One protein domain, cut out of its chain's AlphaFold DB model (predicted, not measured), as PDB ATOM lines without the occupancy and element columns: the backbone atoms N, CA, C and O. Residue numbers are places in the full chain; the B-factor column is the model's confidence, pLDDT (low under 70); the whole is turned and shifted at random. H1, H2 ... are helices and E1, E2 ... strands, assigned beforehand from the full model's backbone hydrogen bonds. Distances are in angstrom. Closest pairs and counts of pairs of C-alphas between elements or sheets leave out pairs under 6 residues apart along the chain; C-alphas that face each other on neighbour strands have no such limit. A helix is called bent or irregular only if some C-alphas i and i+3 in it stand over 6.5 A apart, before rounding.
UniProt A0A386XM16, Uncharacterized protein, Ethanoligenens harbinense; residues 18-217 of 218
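What this domain is: This is residues 18 to 217 of the 218 residues of an uncharacterized protein of Ethanoligenens harbinense (UniProt A0A386XM16). Two groups of crossed helices make a compact body: in one, H10 is packed between H5 and H8 and crossed by H4; in the other, H1 and both arms of the bent H7 pack round H6, with the small strand hairpin E1 E2 beside the start of H6. H3 packs on H1, and H2 lies farther out beyond it. The 200 printed residues hold two named strands, then ten named helices; the sheet E1 - E2 is antiparallel, and the class is mostly helix. The radius of gyration of the C-alphas is 16.4 A, and the spans are 49 by 41 by 36 A.

Where its parts are: E1, residues 24 to 26, begins at C-alpha 24 (0.788, 0.843, -5.090). E2 is residues 33 to 35, H1 36 to 47, 16.0 A long, H2 57 to 62, H3 64 to 70, H4 73 to 87, 20.8 A, H5 94 to 107, 19.8 A, and H6 115 to 134, 28.6 A. H7, residues 138 to 161, was assigned as one helix by its hydrogen bonds but is bent, with C-alphas 151 and 154 8.6 A apart. Its arms are H7a, 138 to 151, irregular with C-alphas 147 and 150 7.4 A apart, and H7b, 154 to 161. H8 is residues 166 to 177, H9 182 to 186, and H10 197 to 216, 28.3 A, ending at C-alpha 216 (-7.257, -4.353, 17.466).

How they stand to each other: In the hairpin E1 and E2, N 25 and O 34 are 2.9 A apart, within hydrogen-bond range. The closest C-alphas of E2 and H6 are Ile 34 and Pro 116, 4.5 A. H1 touches H6, Met 39 to Ala 120, 4.3 A, at a tilt of 38 degrees, only just steep. With residues 42 to 46 alone H1 touches H3, Leu 46 to Asp 68, 5.1 A. H2 and H3 only just touch, only at the corner, Pro 59 to Ile 67, 7.0 A. H4 and H10 are the hub; they touch, Gln 81 to Val 203, 6.5 A, at a steep tilt of 55 degrees. H10 touches H5, Tyr 98 to Ala 202, 4.3 A, and H8, Ile 169 to Ala 208, 5.5 A. H6 touches H7a, Asp 130 to Ala 141, 5.5 A. H7b touches H10, Tyr 154 to Lys 215, 5.0 A. H8 and H9 touch only at the corner, Tyr 176 to Ala 184, 4.9 A. Every O i to N i+4 pair is within hydrogen-bond range in H1, H2, H3, H5, H7b, H9 and H10, against 10 of 11 in H4, 14 of 16 in H6, 8 of 10 in H7a and 5 of 8 in H8.

The domain as a whole: The farthest C-alphas, Ser 89 and Asn 135, are 50.1 A apart. The printed part has no cut and no long link. The model's pLDDT is under 70 at residues 18 to 22, 52 to 60, 108 and 133 to 134.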
ATOM      1  N   PHE A  18       6.585  11.456  -8.316       63.25
ATOM      2  CA  PHE A  18       6.246  10.972  -6.980       63.25
ATOM      3  C   PHE A  18       4.865  11.437  -6.490       63.25
ATOM      4  O   PHE A  18       4.343  10.845  -5.559       63.25
ATOM      5  N   THR A  19       4.252  12.442  -7.128       65.69
ATOM      6  CA  THR A  19       2.936  12.971  -6.715       65.69
ATOM      7  C   THR A  19       1.766  12.479  -7.582       65.69
ATOM      8  O   THR A  19       0.628  12.526  -7.134       65.69
ATOM      9  N   ASN A  20       1.987  12.062  -8.839       65.75
ATOM     10  CA  ASN A  20       0.887  11.822  -9.797       65.75
ATOM     11  C   ASN A  20       0.763  10.381 -10.313       65.75
ATOM     12  O   ASN A  20      -0.228  10.075 -10.974       65.75
ATOM     13  N   ASP A  21       1.736   9.508 -10.044       65.94
ATOM     14  CA  ASP A  21       1.681   8.092 -10.435       65.94
ATOM     15  C   ASP A  21       2.171   7.214  -9.268       65.94
ATOM     16  O   ASP A  21       3.298   6.699  -9.299       65.94
ATOM     17  N   PRO A  22       1.379   7.114  -8.181       69.62
ATOM     18  CA  PRO A  22       1.794   6.391  -6.991       69.62
ATOM     19  C   PRO A  22       1.929   4.902  -7.311       69.62
ATOM     20  O   PRO A  22       1.022   4.252  -7.841       69.62
ATOM     21  N   ILE A  23       3.091   4.344  -6.981       84.88
ATOM     22  CA  ILE A  23       3.313   2.906  -7.086       84.88
ATOM     23  C   ILE A  23       2.601   2.268  -5.900       84.88
ATOM     24  O   ILE A  23       3.044   2.413  -4.770       84.88
ATOM     25  N   VAL A  24       1.523   1.532  -6.155       87.75
ATOM     26  CA  VAL A  24       0.788   0.843  -5.090       87.75
ATOM     27  C   VAL A  24       1.328  -0.572  -4.898       87.75
ATOM     28  O   VAL A  24       1.341  -1.377  -5.832       87.75
ATOM     29  N   LEU A  25       1.732  -0.903  -3.670       90.38
ATOM     30  CA  LEU A  25       1.977  -2.280  -3.242       90.38
ATOM     31  C   LEU A  25       0.727  -2.828  -2.560       90.38
ATOM     32  O   LEU A  25       0.066  -2.136  -1.796       90.38
ATOM     33  N   THR A  26       0.389  -4.086  -2.829       92.25
ATOM     34  CA  THR A  26      -0.684  -4.775  -2.105       92.25
ATOM     35  C   THR A  26      -0.070  -5.778  -1.144       92.25
ATOM     36  O   THR A  26       0.568  -6.739  -1.577       92.25
ATOM     37  N   ASP A  27      -0.274  -5.569   0.154       87.62
ATOM     38  CA  ASP A  27       0.108  -6.545   1.170       87.62
ATOM     39  C   ASP A  27      -0.726  -7.818   0.997       87.62
ATOM     40  O   ASP A  27      -1.944  -7.825   1.167       87.62
ATOM     41  N   SER A  28      -0.051  -8.922   0.683       85.19
ATOM     42  CA  SER A  28      -0.695 -10.211   0.434       85.19
ATOM     43  C   SER A  28      -1.428 -10.807   1.645       85.19
ATOM     44  O   SER A  28      -2.274 -11.682   1.459       85.19
ATOM     45  N   PHE A  29      -1.133 -10.361   2.873       85.12
ATOM     46  CA  PHE A  29      -1.799 -10.854   4.078       85.12
ATOM     47  C   PHE A  29      -3.053 -10.069   4.433       85.12
ATOM     48  O   PHE A  29      -4.067 -10.674   4.778       85.12
ATOM     49  N   THR A  30      -2.970  -8.740   4.395       82.50
ATOM     50  CA  THR A  30      -4.058  -7.861   4.847       82.50
ATOM     51  C   THR A  30      -4.907  -7.328   3.695       82.50
ATOM     52  O   THR A  30      -6.025  -6.873   3.920       82.50
ATOM     53  N   GLY A  31      -4.401  -7.389   2.459       87.81
ATOM     54  CA  GLY A  31      -5.001  -6.737   1.296       87.81
ATOM     55  C   GLY A  31      -4.830  -5.214   1.288       87.81
ATOM     56  O   GLY A  31      -5.385  -4.562   0.407       87.81
ATOM     57  N   ALA A  32      -4.086  -4.648   2.249       88.44
ATOM     58  CA  ALA A  32      -3.834  -3.215   2.328       88.44
ATOM     59  C   ALA A  32      -3.112  -2.714   1.071       88.44
ATOM     60  O   ALA A  32      -2.160  -3.342   0.596       88.44
ATOM     61  N   GLN A  33      -3.580  -1.582   0.548       92.50
ATOM     62  CA  GLN A  33      -2.955  -0.863  -0.555       92.50
ATOM     63  C   GLN A  33      -2.026   0.193   0.029       92.50
ATOM     64  O   GLN A  33      -2.477   1.068   0.755       92.50
ATOM     65  N   ILE A  34      -0.738   0.068  -0.254       93.00
ATOM     66  CA  ILE A  34       0.337   0.858   0.342       93.00
ATOM     67  C   ILE A  34       0.903   1.763  -0.742       93.00
ATOM     68  O   ILE A  34       1.236   1.264  -1.823       93.00
ATOM     69  N   ASP A  35       1.056   3.054  -0.455       92.06
ATOM     70  CA  ASP A  35       1.830   3.936  -1.326       92.06
ATOM     71  C   ASP A  35       3.322   3.609  -1.167       92.06
ATOM     72  O   ASP A  35       3.975   3.931  -0.175       92.06
ATOM     73  N   ALA A  36       3.878   2.908  -2.150       91.31
ATOM     74  CA  ALA A  36       5.271   2.495  -2.119       91.31
ATOM     75  C   ALA A  36       6.222   3.679  -2.272       91.31
ATOM     76  O   ALA A  36       7.318   3.645  -1.719       91.31
ATOM     77  N   THR A  37       5.827   4.696  -3.037       89.94
ATOM     78  CA  THR A  37       6.628   5.906  -3.210       89.94
ATOM     79  C   THR A  37       6.764   6.613  -1.866       89.94
ATOM     80  O   THR A  37       7.893   6.908  -1.469       89.94
ATOM     81  N   HIS A  38       5.648   6.805  -1.154       91.62
ATOM     82  CA  HIS A  38       5.636   7.366   0.200       91.62
ATOM     83  C   HIS A  38       6.492   6.529   1.145       91.62
ATOM     84  O   HIS A  38       7.444   7.028   1.732       91.62
ATOM     85  N   MET A  39       6.270   5.211   1.176       94.81
ATOM     86  CA  MET A  39       7.015   4.291   2.044       94.81
ATOM     87  C   MET A  39       8.530   4.370   1.816       94.81
ATOM     88  O   MET A  39       9.296   4.363   2.776       94.81
ATOM     89  N   PHE A  40       8.993   4.412   0.561       91.56
ATOM     90  CA  PHE A  40      10.424   4.515   0.270       91.56
ATOM     91  C   PHE A  40      10.994   5.896   0.601       91.56
ATOM     92  O   PHE A  40      12.163   5.967   0.978       91.56
ATOM     93  N   ALA A  41      10.205   6.967   0.482       89.81
ATOM     94  CA  ALA A  41      10.606   8.295   0.933       89.81
ATOM     95  C   ALA A  41      10.752   8.329   2.463       89.81
ATOM     96  O   ALA A  41      11.824   8.693   2.948       89.81
ATOM     97  N   THR A  42       9.756   7.834   3.204       93.88
ATOM     98  CA  THR A  42       9.819   7.699   4.667       93.88
ATOM     99  C   THR A  42      11.003   6.824   5.083       93.88
ATOM    100  O   THR A  42      11.803   7.207   5.933       93.88
ATOM    101  N   LEU A  43      11.199   5.667   4.436       93.94
ATOM    102  CA  LEU A  43      12.324   4.771   4.724       93.94
ATOM    103  C   LEU A  43      13.683   5.413   4.420       93.94
ATOM    104  O   LEU A  43      14.655   5.130   5.115       93.94
ATOM    105  N   HIS A  44      13.772   6.250   3.384       89.69
ATOM    106  CA  HIS A  44      15.004   6.961   3.066       89.69
ATOM    107  C   HIS A  44      15.390   7.926   4.183       89.69
ATOM    108  O   HIS A  44      16.555   7.913   4.574       89.69
ATOM    109  N   VAL A  45      14.429   8.698   4.705       89.06
ATOM    110  CA  VAL A  45      14.671   9.585   5.850       89.06
ATOM    111  C   VAL A  45      15.125   8.761   7.054       89.06
ATOM    112  O   VAL A  45      16.207   8.998   7.558       89.06
ATOM    113  N   LEU A  46      14.396   7.695   7.394       90.94
ATOM    114  CA  LEU A  46      14.678   6.829   8.548       90.94
ATOM    115  C   LEU A  46      16.048   6.117   8.546       90.94
ATOM    116  O   LEU A  46      16.490   5.610   9.582       90.94
ATOM    117  N   VAL A  47      16.667   5.952   7.375       89.25
ATOM    118  CA  VAL A  47      17.992   5.324   7.213       89.25
ATOM    119  C   VAL A  47      19.097   6.380   7.107       89.25
ATOM    120  O   VAL A  47      20.271   6.071   7.323       89.25
ATOM    121  N   HIS A  48      18.743   7.605   6.732       84.88
ATOM    122  CA  HIS A  48      19.682   8.702   6.562       84.88
ATOM    123  C   HIS A  48      19.967   9.348   7.917       84.88
ATOM    124  O   HIS A  48      19.050   9.758   8.600       84.88
ATOM    125  N   ASP A  49      21.238   9.454   8.302       81.25
ATOM    126  CA  ASP A  49      21.643  10.166   9.522       81.25
ATOM    127  C   ASP A  49      21.832  11.649   9.185       81.25
ATOM    128  O   ASP A  49      22.864  12.044   8.625       81.25
ATOM    129  N   THR A  50      20.805  12.462   9.444       77.94
ATOM    130  CA  THR A  50      20.764  13.856   9.000       77.94
ATOM    131  C   THR A  50      21.814  14.701   9.713       77.94
ATOM    132  O   THR A  50      21.714  15.047  10.894       77.94
ATOM    133  N   VAL A  51      22.824  15.156   8.966       74.12
ATOM    134  CA  VAL A  51      23.844  16.033   9.547       74.12
ATOM    135  C   VAL A  51      23.357  17.492   9.589       74.12
ATOM    136  O   VAL A  51      22.607  17.930   8.713       74.12
ATOM    137  N   PRO A  52      23.830  18.326  10.541       65.81
ATOM    138  CA  PRO A  52      23.377  19.720  10.689       65.81
ATOM    139  C   PRO A  52      23.492  20.603   9.430       65.81
ATOM    140  O   PRO A  52      22.849  21.643   9.333       65.81
ATOM    141  N   GLY A  53      24.326  20.222   8.457       65.69
ATOM    142  CA  GLY A  53      24.459  20.940   7.187       65.69
ATOM    143  C   GLY A  53      23.327  20.692   6.182       65.69
ATOM    144  O   GLY A  53      23.191  21.478   5.247       65.69
ATOM    145  N   GLU A  54      22.528  19.636   6.356       67.56
ATOM    146  CA  GLU A  54      21.551  19.161   5.363       67.56
ATOM    147  C   GLU A  54      20.132  19.666   5.639       67.56
ATOM    148  O   GLU A  54      19.453  20.116   4.719       67.56
ATOM    149  N   ALA A  55      19.713  19.688   6.907       61.78
ATOM    150  CA  ALA A  55      18.394  20.176   7.325       61.78
ATOM    151  C   ALA A  55      18.469  21.462   8.175       61.78
ATOM    152  O   ALA A  55      17.572  21.783   8.956       61.78
ATOM    153  N   SER A  56      19.532  22.254   7.989       65.44
ATOM    154  CA  SER A  56      19.731  23.535   8.674       65.44
ATOM    155  C   SER A  56      19.720  23.384  10.210       65.44
ATOM    156  O   SER A  56      20.404  22.532  10.767       65.44
ATOM    157  N   TRP A  57      18.992  24.236  10.932       59.50
ATOM    158  CA  TRP A  57      18.952  24.235  12.395       59.50
ATOM    159  C   TRP A  57      18.069  23.123  12.993       59.50
ATOM    160  O   TRP A  57      18.176  22.891  14.195       59.50
ATOM    161  N   LEU A  58      17.241  22.422  12.202       65.19
ATOM    162  CA  LEU A  58      16.308  21.391  12.693       65.19
ATOM    163  C   LEU A  58      17.026  20.226  13.418       65.19
ATOM    164  O   LEU A  58      16.715  20.024  14.594       65.19
ATOM    165  N   PRO A  59      18.044  19.546  12.836       60.12
ATOM    166  CA  PRO A  59      18.776  18.481  13.536       60.12
ATOM    167  C   PRO A  59      19.498  18.985  14.783       60.12
ATOM    168  O   PRO A  59      19.499  18.336  15.823       60.12
ATOM    169  N   ALA A  60      20.083  20.185  14.707       61.38
ATOM    170  CA  ALA A  60      20.806  20.784  15.826       61.38
ATOM    171  C   ALA A  60      19.887  21.206  16.988       61.38
ATOM    172  O   ALA A  60      20.361  21.358  18.112       61.38
ATOM    173  N   THR A  61      18.594  21.415  16.720       70.12
ATOM    174  CA  THR A  61      17.612  21.900  17.703       70.12
ATOM    175  C   THR A  61      16.773  20.772  18.290       70.12
ATOM    176  O   THR A  61      16.484  20.802  19.485       70.12
ATOM    177  N   PHE A  62      16.403  19.777  17.480       74.88
ATOM    178  CA  PHE A  62      15.454  18.730  17.871       74.88
ATOM    179  C   PHE A  62      16.019  17.303  17.815       74.88
ATOM    180  O   PHE A  62      15.447  16.410  18.437       74.88
ATOM    181  N   GLY A  63      17.164  17.097  17.159       82.38
ATOM    182  CA  GLY A  63      17.790  15.784  16.992       82.38
ATOM    183  C   GLY A  63      17.142  14.920  15.905       82.38
ATOM    184  O   GLY A  63      16.057  15.226  15.411       82.38
ATOM    185  N   GLU A  64      17.824  13.827  15.557       85.50
ATOM    186  CA  GLU A  64      17.425  12.923  14.467       85.50
ATOM    187  C   GLU A  64      16.029  12.305  14.612       85.50
ATOM    188  O   GLU A  64      15.278  12.350  13.643       85.50
ATOM    189  N   PRO A  65      15.595  11.836  15.802       88.38
ATOM    190  CA  PRO A  65      14.289  11.185  15.920       88.38
ATOM    191  C   PRO A  65      13.114  12.074  15.498       88.38
ATOM    192  O   PRO A  65      12.101  11.587  15.017       88.38
ATOM    193  N   ILE A  66      13.235  13.396  15.658       88.69
ATOM    194  CA  ILE A  66      12.185  14.326  15.234       88.69
ATOM    195  C   ILE A  66      12.156  14.474  13.709       88.69
ATOM    196  O   ILE A  66      11.080  14.642  13.141       88.69
ATOM    197  N   ILE A  67      13.310  14.391  13.046       88.06
ATOM    198  CA  ILE A  67      13.406  14.426  11.581       88.06
ATOM    199  C   ILE A  67      12.839  13.142  10.989       88.06
ATOM    200  O   ILE A  67      12.035  13.220  10.063       88.06
ATOM    201  N   ASP A  68      13.186  11.998  11.579       90.75
ATOM    202  CA  ASP A  68      12.633  10.684  11.245       90.75
ATOM    203  C   ASP A  68      11.102  10.695  11.228       90.75
ATOM    204  O   ASP A  68      10.469  10.206  10.293       90.75
ATOM    205  N   ASP A  69      10.494  11.300  12.249       94.25
ATOM    206  CA  ASP A  69       9.041  11.383  12.357       94.25
ATOM    207  C   ASP A  69       8.416  12.361  11.365       94.25
ATOM    208  O   ASP A  69       7.403  12.042  10.738       94.25
ATOM    209  N   LEU A  70       9.013  13.547  11.212       91.88
ATOM    210  CA  LEU A  70       8.553  14.565  10.260       91.88
ATOM    211  C   LEU A  70       8.702  14.108   8.802       91.88
ATOM    212  O   LEU A  70       7.981  14.601   7.939       91.88
ATOM    213  N   GLY A  71       9.618  13.177   8.528       90.06
ATOM    214  CA  GLY A  71       9.795  12.539   7.226       90.06
ATOM    215  C   GLY A  71       8.756  11.471   6.881       90.06
ATOM    216  O   GLY A  71       8.818  10.935   5.779       90.06
ATOM    217  N   GLY A  72       7.831  11.164   7.795       94.12
ATOM    218  CA  GLY A  72       6.719  10.237   7.580       94.12
ATOM    219  C   GLY A  72       5.478  10.662   8.361       94.12
ATOM    220  O   GLY A  72       4.980  11.778   8.193       94.12
ATOM    221  N   TRP A  73       5.019   9.795   9.271       96.69
ATOM    222  CA  TRP A  73       3.710   9.906   9.930       96.69
ATOM    223  C   TRP A  73       3.427  11.265  10.579       96.69
ATOM    224  O   TRP A  73       2.272  11.688  10.623       96.69
ATOM    225  N   ALA A  74       4.442  11.942  11.125       96.31
ATOM    226  CA  ALA A  74       4.226  13.215  11.796       96.31
ATOM    227  C   ALA A  74       4.097  14.373  10.802       96.31
ATOM    228  O   ALA A  74       3.284  15.267  11.029       96.31
ATOM    229  N   GLY A  75       4.833  14.341   9.687       95.00
ATOM    230  CA  GLY A  75       4.664  15.307   8.599       95.00
ATOM    231  C   GLY A  75       3.278  15.194   7.960       95.00
ATOM    232  O   GLY A  75       2.593  16.201   7.752       95.00
ATOM    233  N   ASP A  76       2.803  13.965   7.755       96.12
ATOM    234  CA  ASP A  76       1.438  13.727   7.287       96.12
ATOM    235  C   ASP A  76       0.397  14.188   8.309       96.12
ATOM    236  O   ASP A  76      -0.589  14.828   7.944       96.12
ATOM    237  N   LEU A  77       0.634  13.971   9.606       97.56
ATOM    238  CA  LEU A  77      -0.248  14.470  10.662       97.56
ATOM    239  C   LEU A  77      -0.315  16.013  10.702       97.56
ATOM    240  O   LEU A  77      -1.386  16.580  10.939       97.56
ATOM    241  N   GLU A  78       0.794  16.709  10.444       95.94
ATOM    242  CA  GLU A  78       0.844  18.175  10.354       95.94
ATOM    243  C   GLU A  78       0.065  18.718   9.147       95.94
ATOM    244  O   GLU A  78      -0.653  19.721   9.252       95.94
ATOM    245  N   THR A  79       0.146  18.052   7.993       94.44
ATOM    246  CA  THR A  79      -0.674  18.433   6.829       94.44
ATOM    247  C   THR A  79      -2.145  18.067   7.027       94.44
ATOM    248  O   THR A  79      -3.032  18.849   6.676       94.44
ATOM    249  N   PHE A  80      -2.422  16.954   7.704       96.12
ATOM    250  CA  PHE A  80      -3.765  16.538   8.095       96.12
ATOM    251  C   PHE A  80      -4.448  17.528   9.043       96.12
ATOM    252  O   PHE A  80      -5.651  17.787   8.943       96.12
ATOM    253  N   GLN A  81      -3.684  18.147   9.947       97.19
ATOM    254  CA  GLN A  81      -4.194  19.206  10.813       97.19
ATOM    255  C   GLN A  81      -4.788  20.369  10.001       97.19
ATOM    256  O   GLN A  81      -5.805  20.941  10.413       97.19
ATOM    257  N   GLN A  82      -4.199  20.696   8.848       94.88
ATOM    258  CA  GLN A  82      -4.713  21.733   7.950       94.88
ATOM    259  C   GLN A  82      -6.025  21.303   7.294       94.88
ATOM    260  O   GLN A  82      -6.956  22.102   7.266       94.88
ATOM    261  N   ASP A  83      -6.164  20.040   6.877       94.25
ATOM    262  CA  ASP A  83      -7.426  19.531   6.316       94.25
ATOM    263  C   ASP A  83      -8.597  19.692   7.294       94.25
ATOM    264  O   ASP A  83      -9.703  20.095   6.918       94.25
ATOM    265  N   VAL A  84      -8.361  19.403   8.578       95.69
ATOM    266  CA  VAL A  84      -9.387  19.552   9.617       95.69
ATOM    267  C   VAL A  84      -9.725  21.022   9.858       95.69
ATOM    268  O   VAL A  84     -10.901  21.350  10.031       95.69
ATOM    269  N   ILE A  85      -8.734  21.920   9.837       95.12
ATOM    270  CA  ILE A  85      -8.967  23.369   9.940       95.12
ATOM    271  C   ILE A  85      -9.794  23.864   8.751       95.12
ATOM    272  O   ILE A  85     -10.826  24.498   8.970       95.12
ATOM    273  N   ASP A  86      -9.389  23.518   7.529       93.94
ATOM    274  CA  ASP A  86     -10.040  23.926   6.280       93.94
ATOM    275  C   ASP A  86     -11.504  23.466   6.231       93.94
ATOM    276  O   ASP A  86     -12.382  24.155   5.702       93.94
ATOM    277  N   ARG A  87     -11.795  22.296   6.813       94.00
ATOM    278  CA  ARG A  87     -13.145  21.728   6.849       94.00
ATOM    279  C   ARG A  87     -14.013  22.264   7.989       94.00
ATOM    280  O   ARG A  87     -15.246  22.190   7.888       94.00
ATOM    281  N   SER A  88     -13.410  22.742   9.073       93.50
ATOM    282  CA  SER A  88     -14.115  23.090  10.305       93.50
ATOM    283  C   SER A  88     -14.846  24.425  10.212       93.50
ATOM    284  O   SER A  88     -14.258  25.472   9.966       93.50
ATOM    285  N   SER A  89     -16.146  24.413  10.511       93.44
ATOM    286  CA  SER A  89     -16.931  25.639  10.711       93.44
ATOM    287  C   SER A  89     -16.952  26.113  12.169       93.44
ATOM    288  O   SER A  89     -17.450  27.200  12.445       93.44
ATOM    289  N   ASN A  90     -16.464  25.291  13.107       94.50
ATOM    290  CA  ASN A  90     -16.530  25.526  14.552       94.50
ATOM    291  C   ASN A  90     -15.172  25.185  15.192       94.50
ATOM    292  O   ASN A  90     -15.027  24.139  15.829       94.50
ATOM    293  N   PRO A  91     -14.156  26.055  15.058       93.25
ATOM    294  CA  PRO A  91     -12.780  25.741  15.451       93.25
ATOM    295  C   PRO A  91     -12.607  25.494  16.957       93.25
ATOM    296  O   PRO A  91     -11.638  24.872  17.367       93.25
ATOM    297  N   ASN A  92     -13.540  25.938  17.802       96.88
ATOM    298  CA  ASN A  92     -13.493  25.710  19.249       96.88
ATOM    299  C   ASN A  92     -14.365  24.533  19.723       96.88
ATOM    300  O   ASN A  92     -14.410  24.277  20.922       96.88
ATOM    301  N   ASP A  93     -15.053  23.811  18.838       98.00
ATOM    302  CA  ASP A  93     -15.862  22.644  19.212       98.00
ATOM    303  C   ASP A  93     -15.054  21.354  19.027       98.00
ATOM    304  O   ASP A  93     -14.884  20.867  17.909       98.00
ATOM    305  N   PHE A  94     -14.547  20.791  20.126       98.38
ATOM    306  CA  PHE A  94     -13.762  19.556  20.084       98.38
ATOM    307  C   PHE A  94     -14.495  18.417  19.361       98.38
ATOM    308  O   PHE A  94     -13.916  17.785  18.481       98.38
ATOM    309  N   GLN A  95     -15.768  18.166  19.686       98.44
ATOM    310  CA  GLN A  95     -16.482  17.004  19.159       98.44
ATOM    311  C   GLN A  95     -16.743  17.149  17.659       98.44
ATOM    312  O   GLN A  95     -16.619  16.174  16.915       98.44
ATOM    313  N   ALA A  96     -17.073  18.360  17.199       98.00
ATOM    314  CA  ALA A  96     -17.245  18.627  15.776       98.00
ATOM    315  C   ALA A  96     -15.941  18.394  14.994       98.00
ATOM    316  O   ALA A  96     -15.962  17.723  13.963       98.00
ATOM    317  N   ASN A  97     -14.809  18.890  15.506       98.38
ATOM    318  CA  ASN A  97     -13.501  18.693  14.875       98.38
ATOM    319  C   ASN A  97     -13.058  17.223  14.913       98.38
ATOM    320  O   ASN A  97     -12.553  16.714  13.917       98.38
ATOM    321  N   TYR A  98     -13.308  16.514  16.018       98.62
ATOM    322  CA  TYR A  98     -12.976  15.093  16.146       98.62
ATOM    323  C   TYR A  98     -13.756  14.254  15.132       98.62
ATOM    324  O   TYR A  98     -13.182  13.405  14.458       98.62
ATOM    325  N   ASN A  99     -15.054  14.532  14.969       97.56
ATOM    326  CA  ASN A  99     -15.893  13.829  14.000       97.56
ATOM    327  C   ASN A  99     -15.409  14.032  12.557       97.56
ATOM    328  O   ASN A  99     -15.502  13.103  11.758       97.56
ATOM    329  N   ILE A 100     -14.890  15.221  12.225       96.12
ATOM    330  CA  ILE A 100     -14.249  15.484  10.927       96.12
ATOM    331  C   ILE A 100     -12.978  14.639  10.800       96.12
ATOM    332  O   ILE A 100     -12.848  13.876   9.845       96.12
ATOM    333  N   ALA A 101     -12.080  14.733  11.783       96.88
ATOM    334  CA  ALA A 101     -10.789  14.058  11.757       96.88
ATOM    335  C   ALA A 101     -10.935  12.529  11.637       96.88
ATOM    336  O   ALA A 101     -10.383  11.911  10.727       96.88
ATOM    337  N   ILE A 102     -11.744  11.902  12.494       96.94
ATOM    338  CA  ILE A 102     -11.921  10.445  12.463       96.94
ATOM    339  C   ILE A 102     -12.646   9.974  11.193       96.94
ATOM    340  O   ILE A 102     -12.427   8.851  10.742       96.94
ATOM    341  N   ALA A 103     -13.504  10.810  10.595       94.94
ATOM    342  CA  ALA A 103     -14.134  10.492   9.319       94.94
ATOM    343  C   ALA A 103     -13.106  10.484   8.185       94.94
ATOM    344  O   ALA A 103     -13.080   9.518   7.426       94.94
ATOM    345  N   PHE A 104     -12.233  11.491   8.105       94.31
ATOM    346  CA  PHE A 104     -11.159  11.534   7.111       94.31
ATOM    347  C   PHE A 104     -10.221  10.326   7.216       94.31
ATOM    348  O   PHE A 104     -10.028   9.624   6.226       94.31
ATOM    349  N   LEU A 105      -9.763   9.992   8.426       93.69
ATOM    350  CA  LEU A 105      -8.888   8.836   8.671       93.69
ATOM    351  C   LEU A 105      -9.541   7.470   8.380       93.69
ATOM    352  O   LEU A 105      -8.853   6.452   8.305       93.69
ATOM    353  N   ARG A 106     -10.873   7.403   8.262       91.50
ATOM    354  CA  ARG A 106     -11.606   6.164   7.942       91.50
ATOM    355  C   ARG A 106     -12.083   6.093   6.492       91.50
ATOM    356  O   ARG A 106     -12.228   4.990   5.979       91.50
ATOM    357  N   GLN A 107     -12.401   7.231   5.873       82.31
ATOM    358  CA  GLN A 107     -12.988   7.300   4.528       82.31
ATOM    359  C   GLN A 107     -11.942   7.371   3.414       82.31
ATOM    360  O   GLN A 107     -12.327   7.287   2.248       82.31
ATOM    361  N   ASP A 108     -10.661   7.513   3.767       69.88
ATOM    362  CA  ASP A 108      -9.515   7.442   2.848       69.88
ATOM    363  C   ASP A 108      -9.632   8.381   1.629       69.88
ATOM    364  O   ASP A 108      -9.131   8.125   0.538       69.88
ATOM    365  N   THR A 109     -10.393   9.466   1.783       74.50
ATOM    366  CA  THR A 109     -10.703  10.418   0.717       74.50
ATOM    367  C   THR A 109     -10.840  11.822   1.296       74.50
ATOM    368  O   THR A 109     -11.436  12.021   2.356       74.50
ATOM    369  N   GLY A 110     -10.297  12.814   0.583       73.69
ATOM    370  CA  GLY A 110     -10.408  14.232   0.950       73.69
ATOM    371  C   GLY A 110      -9.465  14.705   2.062       73.69
ATOM    372  O   GLY A 110      -9.693  15.782   2.602       73.69
ATOM    373  N   SER A 111      -8.438  13.915   2.380       85.81
ATOM    374  CA  SER A 111      -7.378  14.196   3.355       85.81
ATOM    375  C   SER A 111      -6.017  14.045   2.682       85.81
ATOM    376  O   SER A 111      -5.872  13.214   1.786       85.81
ATOM    377  N   ARG A 112      -5.038  14.838   3.114       88.81
ATOM    378  CA  ARG A 112      -3.622  14.737   2.743       88.81
ATOM    379  C   ARG A 112      -2.916  13.589   3.458       88.81
ATOM    380  O   ARG A 112      -1.886  13.157   2.975       88.81
ATOM    381  N   PHE A 113      -3.493  13.084   4.548       92.69
ATOM    382  CA  PHE A 113      -3.044  11.867   5.219       92.69
ATOM    383  C   PHE A 113      -4.017  10.733   4.911       92.69
ATOM    384  O   PHE A 113      -5.101  10.646   5.510       92.69
ATOM    385  N   SER A 114      -3.672   9.928   3.910       90.75
ATOM    386  CA  SER A 114      -4.485   8.802   3.458       90.75
ATOM    387  C   SER A 114      -4.175   7.526   4.259       90.75
ATOM    388  O   SER A 114      -3.180   7.434   4.979       90.75
ATOM    389  N   MET A 115      -5.035   6.511   4.160       91.69
ATOM    390  CA  MET A 115      -4.746   5.190   4.720       91.69
ATOM    391  C   MET A 115      -3.551   4.512   4.029       91.69
ATOM    392  O   MET A 115      -2.749   3.927   4.760       91.69
ATOM    393  N   PRO A 116      -3.381   4.576   2.689       92.69
ATOM    394  CA  PRO A 116      -2.154   4.161   2.015       92.69
ATOM    395  C   PRO A 116      -0.878   4.764   2.600       92.69
ATOM    396  O   PRO A 116       0.079   4.014   2.797       92.69
ATOM    397  N   ASP A 117      -0.892   6.054   2.940       93.50
ATOM    398  CA  ASP A 117       0.261   6.740   3.544       93.50
ATOM    399  C   ASP A 117       0.486   6.263   4.983       93.50
ATOM    400  O   ASP A 117       1.594   5.878   5.348       93.50
ATOM    401  N   LEU A 118      -0.582   6.112   5.777       95.00
ATOM    402  CA  LEU A 118      -0.475   5.540   7.124       95.00
ATOM    403  C   LEU A 118       0.071   4.099   7.111       95.00
ATOM    404  O   LEU A 118       0.825   3.712   8.009       95.00
ATOM    405  N   TYR A 119      -0.312   3.274   6.127       95.31
ATOM    406  CA  TYR A 119       0.288   1.949   5.949       95.31
ATOM    407  C   TYR A 119       1.767   2.062   5.569       95.31
ATOM    408  O   TYR A 119       2.590   1.327   6.110       95.31
ATOM    409  N   ALA A 120       2.098   2.977   4.661       95.75
ATOM    410  CA  ALA A 120       3.451   3.213   4.185       95.75
ATOM    411  C   ALA A 120       4.398   3.677   5.302       95.75
ATOM    412  O   ALA A 120       5.482   3.110   5.441       95.75
ATOM    413  N   ASP A 121       3.979   4.614   6.150       97.12
ATOM    414  CA  ASP A 121       4.767   5.082   7.294       97.12
ATOM    415  C   ASP A 121       4.994   3.985   8.331       97.12
ATOM    416  O   ASP A 121       6.112   3.784   8.819       97.12
ATOM    417  N   ALA A 122       3.935   3.236   8.650       96.50
ATOM    418  CA  ALA A 122       4.022   2.119   9.579       96.50
ATOM    419  C   ALA A 122       4.972   1.031   9.055       96.50
ATOM    420  O   ALA A 122       5.773   0.482   9.820       96.50
ATOM    421  N   ASP A 123       4.907   0.719   7.760       96.62
ATOM    422  CA  ASP A 123       5.737  -0.310   7.130       96.62
ATOM    423  C   ASP A 123       7.190   0.156   7.026       96.62
ATOM    424  O   ASP A 123       8.090  -0.606   7.382       96.62
ATOM    425  N   ALA A 124       7.431   1.418   6.661       96.31
ATOM    426  CA  ALA A 124       8.764   2.015   6.618       96.31
ATOM    427  C   ALA A 124       9.463   1.958   7.985       96.31
ATOM    428  O   ALA A 124      10.572   1.430   8.084       96.31
ATOM    429  N   LEU A 125       8.799   2.397   9.062       95.56
ATOM    430  CA  LEU A 125       9.358   2.342  10.419       95.56
ATOM    431  C   LEU A 125       9.652   0.898  10.844       95.56
ATOM    432  O   LEU A 125      10.702   0.584  11.421       95.56
ATOM    433  N   ASN A 126       8.737  -0.015  10.516       95.00
ATOM    434  CA  ASN A 126       8.901  -1.417  10.849       95.00
ATOM    435  C   ASN A 126      10.065  -2.084  10.114       95.00
ATOM    436  O   ASN A 126      10.821  -2.825  10.750       95.00
ATOM    437  N   ILE A 127      10.210  -1.812   8.817       95.25
ATOM    438  CA  ILE A 127      11.293  -2.307   7.965       95.25
ATOM    439  C   ILE A 127      12.628  -1.688   8.387       95.25
ATOM    440  O   ILE A 127      13.617  -2.415   8.476       95.25
ATOM    441  N   ASN A 128      12.667  -0.395   8.723       93.19
ATOM    442  CA  ASN A 128      13.889   0.272   9.182       93.19
ATOM    443  C   ASN A 128      14.485  -0.402  10.424       93.19
ATOM    444  O   ASN A 128      15.696  -0.584  10.535       93.19
ATOM    445  N   THR A 129      13.622  -0.864  11.335       82.88
ATOM    446  CA  THR A 129      14.077  -1.645  12.495       82.88
ATOM    447  C   THR A 129      14.849  -2.891  12.056       82.88
ATOM    448  O   THR A 129      15.898  -3.201  12.613       82.88
ATOM    449  N   ASP A 130      14.351  -3.596  11.036       78.06
ATOM    450  CA  ASP A 130      14.981  -4.815  10.533       78.06
ATOM    451  C   ASP A 130      16.286  -4.545   9.765       78.06
ATOM    452  O   ASP A 130      17.152  -5.424   9.720       78.06
ATOM    453  N   LEU A 131      16.442  -3.351   9.182       84.38
ATOM    454  CA  LEU A 131      17.688  -2.900   8.559       84.38
ATOM    455  C   LEU A 131      18.754  -2.615   9.620       84.38
ATOM    456  O   LEU A 131      19.823  -3.228   9.604       84.38
ATOM    457  N   ASN A 132      18.435  -1.746  10.580       75.12
ATOM    458  CA  ASN A 132      19.405  -1.235  11.547       75.12
ATOM    459  C   ASN A 132      19.755  -2.250  12.645       75.12
ATOM    460  O   ASN A 132      20.902  -2.318  13.080       75.12
ATOM    461  N   GLN A 133      18.798  -3.076  13.085       68.56
ATOM    462  CA  GLN A 133      19.031  -4.029  14.176       68.56
ATOM    463  C   GLN A 133      19.743  -5.312  13.720       68.56
ATOM    464  O   GLN A 133      20.474  -5.916  14.506       68.56
ATOM    465  N   PHE A 134      19.535  -5.746  12.472       65.62
ATOM    466  CA  PHE A 134      20.039  -7.036  11.980       65.62
ATOM    467  C   PHE A 134      21.052  -6.922  10.837       65.62
ATOM    468  O   PHE A 134      21.541  -7.951  10.373       65.62
ATOM    469  N   ASN A 135      21.396  -5.700  10.407       73.69
ATOM    470  CA  ASN A 135      22.317  -5.439   9.296       73.69
ATOM    471  C   ASN A 135      21.921  -6.208   8.017       73.69
ATOM    472  O   ASN A 135      22.764  -6.756   7.302       73.69
ATOM    473  N   ASN A 136      20.610  -6.308   7.784       82.62
ATOM    474  CA  ASN A 136      20.038  -6.994   6.634       82.62
ATOM    475  C   ASN A 136      20.230  -6.166   5.362       82.62
ATOM    476  O   ASN A 136      20.254  -4.936   5.399       82.62
ATOM    477  N   SER A 137      20.280  -6.839   4.209       88.88
ATOM    478  CA  SER A 137      20.095  -6.139   2.938       88.88
ATOM    479  C   SER A 137      18.676  -5.563   2.849       88.88
ATOM    480  O   SER A 137      17.746  -6.084   3.474       88.88
ATOM    481  N   LEU A 138      18.483  -4.530   2.021       88.62
ATOM    482  CA  LEU A 138      17.152  -3.969   1.770       88.62
ATOM    483  C   LEU A 138      16.155  -5.049   1.327       88.62
ATOM    484  O   LEU A 138      15.041  -5.112   1.839       88.62
ATOM    485  N   SER A 139      16.574  -5.953   0.439       90.62
ATOM    486  CA  SER A 139      15.735  -7.071   0.002       90.62
ATOM    487  C   SER A 139      15.368  -8.018   1.142       90.62
ATOM    488  O   SER A 139      14.213  -8.430   1.226       90.62
ATOM    489  N   ASP A 140      16.310  -8.345   2.031       91.88
ATOM    490  CA  ASP A 140      16.044  -9.265   3.141       91.88
ATOM    491  C   ASP A 140      15.100  -8.639   4.167       91.88
ATOM    492  O   ASP A 140      14.197  -9.315   4.655       91.88
ATOM    493  N   ALA A 141      15.249  -7.345   4.467       93.25
ATOM    494  CA  ALA A 141      14.342  -6.643   5.374       93.25
ATOM    495  C   ALA A 141      12.899  -6.646   4.842       93.25
ATOM    496  O   ALA A 141      11.971  -6.985   5.576       93.25
ATOM    497  N   PHE A 142      12.712  -6.381   3.546       92.69
ATOM    498  CA  PHE A 142      11.400  -6.460   2.900       92.69
ATOM    499  C   PHE A 142      10.827  -7.882   2.900       92.69
ATOM    500  O   PHE A 142       9.656  -8.070   3.235       92.69
ATOM    501  N   LEU A 143      11.638  -8.890   2.559       91.62
ATOM    502  CA  LEU A 143      11.217 -10.294   2.571       91.62
ATOM    503  C   LEU A 143      10.824 -10.756   3.977       91.62
ATOM    504  O   LEU A 143       9.812 -11.436   4.141       91.62
ATOM    505  N   ASN A 144      11.585 -10.367   4.996       90.88
ATOM    506  CA  ASN A 144      11.284 -10.691   6.386       90.88
ATOM    507  C   ASN A 144       9.996 -10.003   6.852       90.88
ATOM    508  O   ASN A 144       9.156 -10.631   7.507       90.88
ATOM    509  N   TYR A 145       9.823  -8.728   6.498       93.44
ATOM    510  CA  TYR A 145       8.658  -7.956   6.898       93.44
ATOM    511  C   TYR A 145       7.374  -8.478   6.242       93.44
ATOM    512  O   TYR A 145       6.478  -8.974   6.932       93.44
ATOM    513  N   TYR A 146       7.312  -8.473   4.910       93.19
ATOM    514  CA  TYR A 146       6.142  -8.932   4.157       93.19
ATOM    515  C   TYR A 146       6.006 -10.457   4.090       93.19
ATOM    516  O   TYR A 146       4.990 -10.953   3.616       93.19
ATOM    517  N   GLY A 147       6.987 -11.221   4.578       91.19
ATOM    518  CA  GLY A 147       6.897 -12.678   4.705       91.19
ATOM    519  C   GLY A 147       6.185 -13.149   5.976       91.19
ATOM    520  O   GLY A 147       5.636 -14.251   5.994       91.19
ATOM    521  N   ALA A 148       6.167 -12.340   7.043       89.00
ATOM    522  CA  ALA A 148       5.535 -12.738   8.307       89.00
ATOM    523  C   ALA A 148       5.080 -11.585   9.215       89.00
ATOM    524  O   ALA A 148       4.070 -11.729   9.907       89.00
ATOM    525  N   LYS A 149       5.819 -10.472   9.255       91.94
ATOM    526  CA  LYS A 149       5.654  -9.420  10.273       91.94
ATOM    527  C   LYS A 149       4.575  -8.390   9.932       91.94
ATOM    528  O   LYS A 149       3.990  -7.833  10.854       91.94
ATOM    529  N   ALA A 150       4.243  -8.199   8.652       93.06
ATOM    530  CA  ALA A 150       3.217  -7.247   8.202       93.06
ATOM    531  C   ALA A 150       1.821  -7.486   8.822       93.06
ATOM    532  O   ALA A 150       1.032  -6.561   8.964       93.06
ATOM    533  N   LYS A 151       1.534  -8.708   9.297       92.44
ATOM    534  CA  LYS A 151       0.300  -9.032  10.042       92.44
ATOM    535  C   LYS A 151       0.164  -8.291  11.376       92.44
ATOM    536  O   LYS A 151      -0.922  -8.263  11.929       92.44
ATOM    537  N   LYS A 152       1.267  -7.767  11.917       94.12
ATOM    538  CA  LYS A 152       1.341  -6.999  13.170       94.12
ATOM    539  C   LYS A 152       1.851  -5.577  12.909       94.12
ATOM    540  O   LYS A 152       2.619  -5.049  13.717       94.12
ATOM    541  N   ARG A 153       1.504  -4.995  11.754       95.12
ATOM    542  CA  ARG A 153       1.923  -3.665  11.278       95.12
ATOM    543  C   ARG A 153       1.772  -2.589  12.355       95.12
ATOM    544  O   ARG A 153       2.765  -1.987  12.755       95.12
ATOM    545  N   TYR A 154       0.560  -2.383  12.848       95.12
ATOM    546  CA  TYR A 154       0.184  -1.347  13.803       95.12
ATOM    547  C   TYR A 154       0.633  -1.659  15.218       95.12
ATOM    548  O   TYR A 154       1.082  -0.759  15.923       95.12
ATOM    549  N   THR A 155       0.581  -2.926  15.628       95.50
ATOM    550  CA  THR A 155       1.176  -3.375  16.890       95.50
ATOM    551  C   THR A 155       2.651  -2.988  16.934       95.50
ATOM    552  O   THR A 155       3.074  -2.308  17.864       95.50
ATOM    553  N   SER A 156       3.403  -3.336  15.888       94.94
ATOM    554  CA  SER A 156       4.840  -3.070  15.807       94.94
ATOM    555  C   SER A 156       5.139  -1.579  15.653       94.94
ATOM    556  O   SER A 156       6.016  -1.070  16.342       94.94
ATOM    557  N   PHE A 157       4.394  -0.867  14.803       95.50
ATOM    558  CA  PHE A 157       4.548   0.576  14.603       95.50
ATOM    559  C   PHE A 157       4.340   1.340  15.913       95.50
ATOM    560  O   PHE A 157       5.211   2.099  16.337       95.50
ATOM    561  N   THR A 158       3.217   1.082  16.592       95.12
ATOM    562  CA  THR A 158       2.880   1.795  17.828       95.12
ATOM    563  C   THR A 158       3.862   1.495  18.951       95.12
ATOM    564  O   THR A 158       4.343   2.428  19.588       95.12
ATOM    565  N   GLU A 159       4.237   0.228  19.147       93.75
ATOM    566  CA  GLU A 159       5.161  -0.178  20.213       93.75
ATOM    567  C   GLU A 159       6.579   0.342  20.020       93.75
ATOM    568  O   GLU A 159       7.243   0.674  21.000       93.75
ATOM    569  N   LYS A 160       7.045   0.428  18.772       90.62
ATOM    570  CA  LYS A 160       8.383   0.937  18.468       90.62
ATOM    571  C   LYS A 160       8.461   2.449  18.583       90.62
ATOM    572  O   LYS A 160       9.466   2.952  19.077       90.62
ATOM    573  N   ARG A 161       7.436   3.165  18.105       92.69
ATOM    574  CA  ARG A 161       7.483   4.627  18.062       92.69
ATOM    575  C   ARG A 161       6.990   5.279  19.343       92.69
ATOM    576  O   ARG A 161       7.620   6.215  19.825       92.69
ATOM    577  N   PHE A 162       5.858   4.834  19.868       93.69
ATOM    578  CA  PHE A 162       5.164   5.515  20.960       93.69
ATOM    579  C   PHE A 162       5.288   4.739  22.269       93.69
ATOM    580  O   PHE A 162       5.670   5.295  23.293       93.69
ATOM    581  N   GLY A 163       4.978   3.446  22.222       91.19
ATOM    582  CA  GLY A 163       4.812   2.592  23.388       91.19
ATOM    583  C   GLY A 163       3.632   1.638  23.214       91.19
ATOM    584  O   GLY A 163       3.029   1.524  22.145       91.19
ATOM    585  N   SER A 164       3.301   0.892  24.265       89.00
ATOM    586  CA  SER A 164       2.296  -0.175  24.170       89.00
ATOM    587  C   SER A 164       0.854   0.302  24.355       89.00
ATOM    588  O   SER A 164      -0.061  -0.487  24.104       89.00
ATOM    589  N   ASN A 165       0.629   1.553  24.774       93.50
ATOM    590  CA  ASN A 165      -0.697   2.060  25.126       93.50
ATOM    591  C   ASN A 165      -1.144   3.213  24.224       93.50
ATOM    592  O   ASN A 165      -0.338   3.989  23.721       93.50
ATOM    593  N   ARG A 166      -2.464   3.379  24.084       95.56
ATOM    594  CA  ARG A 166      -3.074   4.476  23.315       95.56
ATOM    595  C   ARG A 166      -2.606   5.859  23.777       95.56
ATOM    596  O   ARG A 166      -2.431   6.745  22.950       95.56
ATOM    597  N   GLU A 167      -2.418   6.044  25.082       96.75
ATOM    598  CA  GLU A 167      -1.987   7.329  25.647       96.75
ATOM    599  C   GLU A 167      -0.584   7.729  25.177       96.75
ATOM    600  O   GLU A 167      -0.326   8.907  24.953       96.75
ATOM    601  N   ASP A 168       0.296   6.757  24.927       96.31
ATOM    602  CA  ASP A 168       1.636   7.035  24.409       96.31
ATOM    603  C   ASP A 168       1.561   7.628  22.989       96.31
ATOM    604  O   ASP A 168       2.333   8.518  22.634       96.31
ATOM    605  N   ILE A 169       0.578   7.187  22.189       97.25
ATOM    606  CA  ILE A 169       0.306   7.730  20.848       97.25
ATOM    607  C   ILE A 169      -0.217   9.166  20.952       97.25
ATOM    608  O   ILE A 169       0.205  10.031  20.189       97.25
ATOM    609  N   VAL A 170      -1.113   9.432  21.913       98.12
ATOM    610  CA  VAL A 170      -1.627  10.785  22.185       98.12
ATOM    611  C   VAL A 170      -0.473  11.727  22.513       98.12
ATOM    612  O   VAL A 170      -0.342  12.766  21.871       98.12
ATOM    613  N   ILE A 171       0.383  11.347  23.464       95.88
ATOM    614  CA  ILE A 171       1.535  12.153  23.885       95.88
ATOM    615  C   ILE A 171       2.492  12.377  22.711       95.88
ATOM    616  O   ILE A 171       2.881  13.513  22.463       95.88
ATOM    617  N   GLY A 172       2.826  11.328  21.954       95.06
ATOM    618  CA  GLY A 172       3.724  11.453  20.806       95.06
ATOM    619  C   GLY A 172       3.181  12.373  19.712       95.06
ATOM    620  O   GLY A 172       3.932  13.160  19.151       95.06
ATOM    621  N   ALA A 173       1.878  12.331  19.434       97.50
ATOM    622  CA  ALA A 173       1.252  13.203  18.441       97.50
ATOM    623  C   ALA A 173       1.142  14.671  18.903       97.50
ATOM    624  O   ALA A 173       1.147  15.576  18.066       97.50
ATOM    625  N   MET A 174       1.065  14.934  20.216       97.19
ATOM    626  CA  MET A 174       0.990  16.303  20.750       97.19
ATOM    627  C   MET A 174       2.179  17.163  20.323       97.19
ATOM    628  O   MET A 174       1.992  18.346  20.034       97.19
ATOM    629  N   ASP A 175       3.371  16.575  20.247       93.50
ATOM    630  CA  ASP A 175       4.592  17.291  19.894       93.50
ATOM    631  C   ASP A 175       4.535  17.898  18.483       93.50
ATOM    632  O   ASP A 175       5.148  18.934  18.250       93.50
ATOM    633  N   TYR A 176       3.748  17.355  17.558       95.50
ATOM    634  CA  TYR A 176       3.784  17.793  16.156       95.50
ATOM    635  C   TYR A 176       2.647  18.740  15.776       95.50
ATOM    636  O   TYR A 176       2.825  19.604  14.928       95.50
ATOM    637  N   VAL A 177       1.483  18.654  16.433       97.06
ATOM    638  CA  VAL A 177       0.307  19.452  16.020       97.06
ATOM    639  C   VAL A 177      -0.253  20.380  17.093       97.06
ATOM    640  O   VAL A 177      -1.097  21.228  16.788       97.06
ATOM    641  N   MET A 178       0.200  20.285  18.350       96.88
ATOM    642  CA  MET A 178      -0.249  21.231  19.375       96.88
ATOM    643  C   MET A 178       0.324  22.629  19.121       96.88
ATOM    644  O   MET A 178       1.538  22.773  18.996       96.88
ATOM    645  N   PRO A 179      -0.492  23.700  19.191       94.31
ATOM    646  CA  PRO A 179      -0.015  25.069  18.958       94.31
ATOM    647  C   PRO A 179       1.031  25.534  19.989       94.31
ATOM    648  O   PRO A 179       1.799  26.464  19.746       94.31
ATOM    649  N   THR A 180       1.075  24.898  21.160       93.19
ATOM    650  CA  THR A 180       2.070  25.166  22.207       93.19
ATOM    651  C   THR A 180       3.372  24.390  22.030       93.19
ATOM    652  O   THR A 180       4.313  24.652  22.774       93.19
ATOM    653  N   SER A 181       3.434  23.432  21.102       92.06
ATOM    654  CA  SER A 181       4.652  22.667  20.857       92.06
ATOM    655  C   SER A 181       5.685  23.512  20.121       92.06
ATOM    656  O   SER A 181       5.361  24.223  19.169       92.06
ATOM    657  N   LEU A 182       6.947  23.397  20.540       89.88
ATOM    658  CA  LEU A 182       8.053  24.004  19.811       89.88
ATOM    659  C   LEU A 182       8.193  23.380  18.425       89.88
ATOM    660  O   LEU A 182       8.323  24.131  17.473       89.88
ATOM    661  N   ILE A 183       8.114  22.053  18.288       89.62
ATOM    662  CA  ILE A 183       8.267  21.390  16.982       89.62
ATOM    663  C   ILE A 183       7.214  21.923  16.004       89.62
ATOM    664  O   ILE A 183       7.584  22.439  14.953       89.62
ATOM    665  N   ALA A 184       5.940  21.956  16.406       90.12
ATOM    666  CA  ALA A 184       4.858  22.517  15.594       90.12
ATOM    667  C   ALA A 184       5.079  23.998  15.216       90.12
ATOM    668  O   ALA A 184       4.807  24.405  14.093       90.12
ATOM    669  N   GLN A 185       5.595  24.831  16.129       88.50
ATOM    670  CA  GLN A 185       5.875  26.253  15.847       88.50
ATOM    671  C   GLN A 185       7.008  26.463  14.836       88.50
ATOM    672  O   GLN A 185       7.106  27.520  14.210       88.50
ATOM    673  N   TYR A 186       7.887  25.476  14.725       85.81
ATOM    674  CA  TYR A 186       9.123  25.525  13.965       85.81
ATOM    675  C   TYR A 186       9.055  24.693  12.677       85.81
ATOM    676  O   TYR A 186       9.871  24.906  11.775       85.81
ATOM    677  N   SER A 187       8.071  23.795  12.561       86.31
ATOM    678  CA  SER A 187       7.831  23.006  11.360       86.31
ATOM    679  C   SER A 187       7.424  23.904  10.183       86.31
ATOM    680  O   SER A 187       6.476  24.693  10.286       86.31
ATOM    681  N   PRO A 188       8.090  23.775   9.018       84.88
ATOM    682  CA  PRO A 188       7.682  24.464   7.799       84.88
ATOM    683  C   PRO A 188       6.258  24.118   7.348       84.88
ATOM    684  O   PRO A 188       5.599  24.976   6.763       84.88
ATOM    685  N   LEU A 189       5.784  22.895   7.622       87.38
ATOM    686  CA  LEU A 189       4.441  22.441   7.242       87.38
ATOM    687  C   LEU A 189       3.360  23.131   8.078       87.38
ATOM    688  O   LEU A 189       2.266  23.376   7.581       87.38
ATOM    689  N   MET A 190       3.684  23.511   9.315       89.56
ATOM    690  CA  MET A 190       2.763  24.155  10.254       89.56
ATOM    691  C   MET A 190       2.840  25.686  10.249       89.56
ATOM    692  O   MET A 190       2.057  26.340  10.934       89.56
ATOM    693  N   LYS A 191       3.737  26.286   9.456       86.50
ATOM    694  CA  LYS A 191       4.003  27.734   9.454       86.50
ATOM    695  C   LYS A 191       2.746  28.602   9.306       86.50
ATOM    696  O   LYS A 191       2.616  29.606  10.004       86.50
ATOM    697  N   ASP A 192       1.844  28.211   8.407       86.81
ATOM    698  CA  ASP A 192       0.586  28.920   8.134       86.81
ATOM    699  C   ASP A 192      -0.631  28.200   8.760       86.81
ATOM    700  O   ASP A 192      -1.785  28.567   8.533       86.81
ATOM    701  N   CYS A 193      -0.375  27.171   9.574       90.25
ATOM    702  CA  CYS A 193      -1.369  26.394  10.296       90.25
ATOM    703  C   CYS A 193      -1.535  26.971  11.709       90.25
ATOM    704  O   CYS A 193      -0.603  26.999  12.514       90.25
ATOM    705  N   HIS A 194      -2.735  27.452  12.036       91.94
ATOM    706  CA  HIS A 194      -3.019  28.071  13.336       91.94
ATOM    707  C   HIS A 194      -4.196  27.374  14.039       91.94
ATOM    708  O   HIS A 194      -5.258  27.984  14.203       91.94
ATOM    709  N   PRO A 195      -4.049  26.094  14.435       96.00
ATOM    710  CA  PRO A 195      -5.113  25.360  15.107       96.00
ATOM    711  C   PRO A 195      -5.408  25.962  16.481       96.00
ATOM    712  O   PRO A 195      -4.507  26.365  17.223       96.00
ATOM    713  N   THR A 196      -6.676  25.940  16.881       97.38
ATOM    714  CA  THR A 196      -7.011  26.064  18.305       97.38
ATOM    715  C   THR A 196      -6.561  24.805  19.051       97.38
ATOM    716  O   THR A 196      -6.429  23.727  18.466       97.38
ATOM    717  N   SER A 197      -6.424  24.884  20.378       97.56
ATOM    718  CA  SER A 197      -6.166  23.686  21.189       97.56
ATOM    719  C   SER A 197      -7.248  22.615  21.019       97.56
ATOM    720  O   SER A 197      -6.942  21.433  21.130       97.56
ATOM    721  N   ASN A 198      -8.502  22.988  20.735       98.31
ATOM    722  CA  ASN A 198      -9.576  22.012  20.529       98.31
ATOM    723  C   ASN A 198      -9.469  21.311  19.170       98.31
ATOM    724  O   ASN A 198      -9.748  20.118  19.097       98.31
ATOM    725  N   GLN A 199      -9.025  22.011  18.123       98.12
ATOM    726  CA  GLN A 199      -8.717  21.403  16.823       98.12
ATOM    727  C   GLN A 199      -7.528  20.447  16.913       98.12
ATOM    728  O   GLN A 199      -7.642  19.309  16.464       98.12
ATOM    729  N   ALA A 200      -6.435  20.882  17.544       98.25
ATOM    730  CA  ALA A 200      -5.252  20.048  17.726       98.25
ATOM    731  C   ALA A 200      -5.566  18.785  18.537       98.25
ATOM    732  O   ALA A 200      -5.305  17.672  18.086       98.25
ATOM    733  N   ASN A 201      -6.237  18.932  19.685       98.50
ATOM    734  CA  ASN A 201      -6.645  17.778  20.486       98.50
ATOM    735  C   ASN A 201      -7.585  16.837  19.723       98.50
ATOM    736  O   ASN A 201      -7.476  15.626  19.870       98.50
ATOM    737  N   ALA A 202      -8.501  17.359  18.907       98.62
ATOM    738  CA  ALA A 202      -9.379  16.523  18.096       98.62
ATOM    739  C   ALA A 202      -8.600  15.658  17.092       98.62
ATOM    740  O   ALA A 202      -8.876  14.463  16.991       98.62
ATOM    741  N   VAL A 203      -7.616  16.239  16.398       98.38
ATOM    742  CA  VAL A 203      -6.734  15.524  15.461       98.38
ATOM    743  C   VAL A 203      -5.915  14.458  16.183       98.38
ATOM    744  O   VAL A 203      -5.926  13.300  15.771       98.38
ATOM    745  N   ILE A 204      -5.286  14.817  17.304       98.62
ATOM    746  CA  ILE A 204      -4.472  13.906  18.123       98.62
ATOM    747  C   ILE A 204      -5.293  12.704  18.592       98.62
ATOM    748  O   ILE A 204      -4.873  11.557  18.442       98.62
ATOM    749  N   GLN A 205      -6.482  12.953  19.148       98.69
ATOM    750  CA  GLN A 205      -7.340  11.885  19.656       98.69
ATOM    751  C   GLN A 205      -7.843  10.990  18.520       98.69
ATOM    752  O   GLN A 205      -7.838   9.773  18.671       98.69
ATOM    753  N   ALA A 206      -8.222  11.566  17.374       98.06
ATOM    754  CA  ALA A 206      -8.665  10.795  16.216       98.06
ATOM    755  C   ALA A 206      -7.541   9.928  15.625       98.06
ATOM    756  O   ALA A 206      -7.782   8.767  15.297       98.06
ATOM    757  N   PHE A 207      -6.317  10.455  15.531       98.00
ATOM    758  CA  PHE A 207      -5.147   9.693  15.097       98.00
ATOM    759  C   PHE A 207      -4.850   8.528  16.048       98.00
ATOM    760  O   PHE A 207      -4.741   7.380  15.612       98.00
ATOM    761  N   ALA A 208      -4.808   8.795  17.358       98.00
ATOM    762  CA  ALA A 208      -4.586   7.762  18.365       98.00
ATOM    763  C   ALA A 208      -5.678   6.681  18.337       98.00
ATOM    764  O   ALA A 208      -5.360   5.492  18.369       98.00
ATOM    765  N   ASP A 209      -6.952   7.072  18.221       97.69
ATOM    766  CA  ASP A 209      -8.069   6.135  18.071       97.69
ATOM    767  C   ASP A 209      -7.938   5.294  16.813       97.69
ATOM    768  O   ASP A 209      -8.122   4.081  16.868       97.69
ATOM    769  N   ARG A 210      -7.572   5.908  15.684       96.00
ATOM    770  CA  ARG A 210      -7.434   5.178  14.431       96.00
ATOM    771  C   ARG A 210      -6.325   4.133  14.513       96.00
ATOM    772  O   ARG A 210      -6.569   2.974  14.177       96.00
ATOM    773  N   CYS A 211      -5.146   4.514  14.998       95.94
ATOM    774  CA  CYS A 211      -4.031   3.594  15.222       95.94
ATOM    775  C   CYS A 211      -4.419   2.457  16.179       95.94
ATOM    776  O   CYS A 211      -4.095   1.293  15.934       95.94
ATOM    777  N   TRP A 212      -5.158   2.773  17.246       95.56
ATOM    778  CA  TRP A 212      -5.598   1.790  18.235       95.56
ATOM    779  C   TRP A 212      -6.655   0.818  17.693       95.56
ATOM    780  O   TRP A 212      -6.571  -0.388  17.926       95.56
ATOM    781  N   GLU A 213      -7.626   1.319  16.925       95.00
ATOM    782  CA  GLU A 213      -8.605   0.502  16.205       95.00
ATOM    783  C   GLU A 213      -7.905  -0.481  15.273       95.00
ATOM    784  O   GLU A 213      -8.187  -1.675  15.310       95.00
ATOM    785  N   LEU A 214      -6.961   0.009  14.472       93.50
ATOM    786  CA  LEU A 214      -6.219  -0.805  13.517       93.50
ATOM    787  C   LEU A 214      -5.422  -1.913  14.210       93.50
ATOM    788  O   LEU A 214      -5.517  -3.063  13.792       93.50
ATOM    789  N   LYS A 215      -4.750  -1.603  15.328       92.88
ATOM    790  CA  LYS A 215      -4.072  -2.593  16.182       92.88
ATOM    791  C   LYS A 215      -5.016  -3.698  16.675       92.88
ATOM    792  O   LYS A 215      -4.605  -4.847  16.796       92.88
ATOM    793  N   SER A 216      -6.280  -3.377  16.956       88.12
ATOM    794  CA  SER A 216      -7.257  -4.353  17.466       88.12
ATOM    795  C   SER A 216      -7.738  -5.378  16.429       88.12
ATOM    796  O   SER A 216      -8.322  -6.393  16.810       88.12
ATOM    797  N   TYR A 217      -7.483  -5.134  15.141       84.94
ATOM    798  CA  TYR A 217      -7.869  -6.021  14.039       84.94
ATOM    799  C   TYR A 217      -6.746  -6.971  13.578       84.94
ATOM    800  O   TYR A 217      -6.967  -7.752  12.652       84.94
TER     801      TYR A 217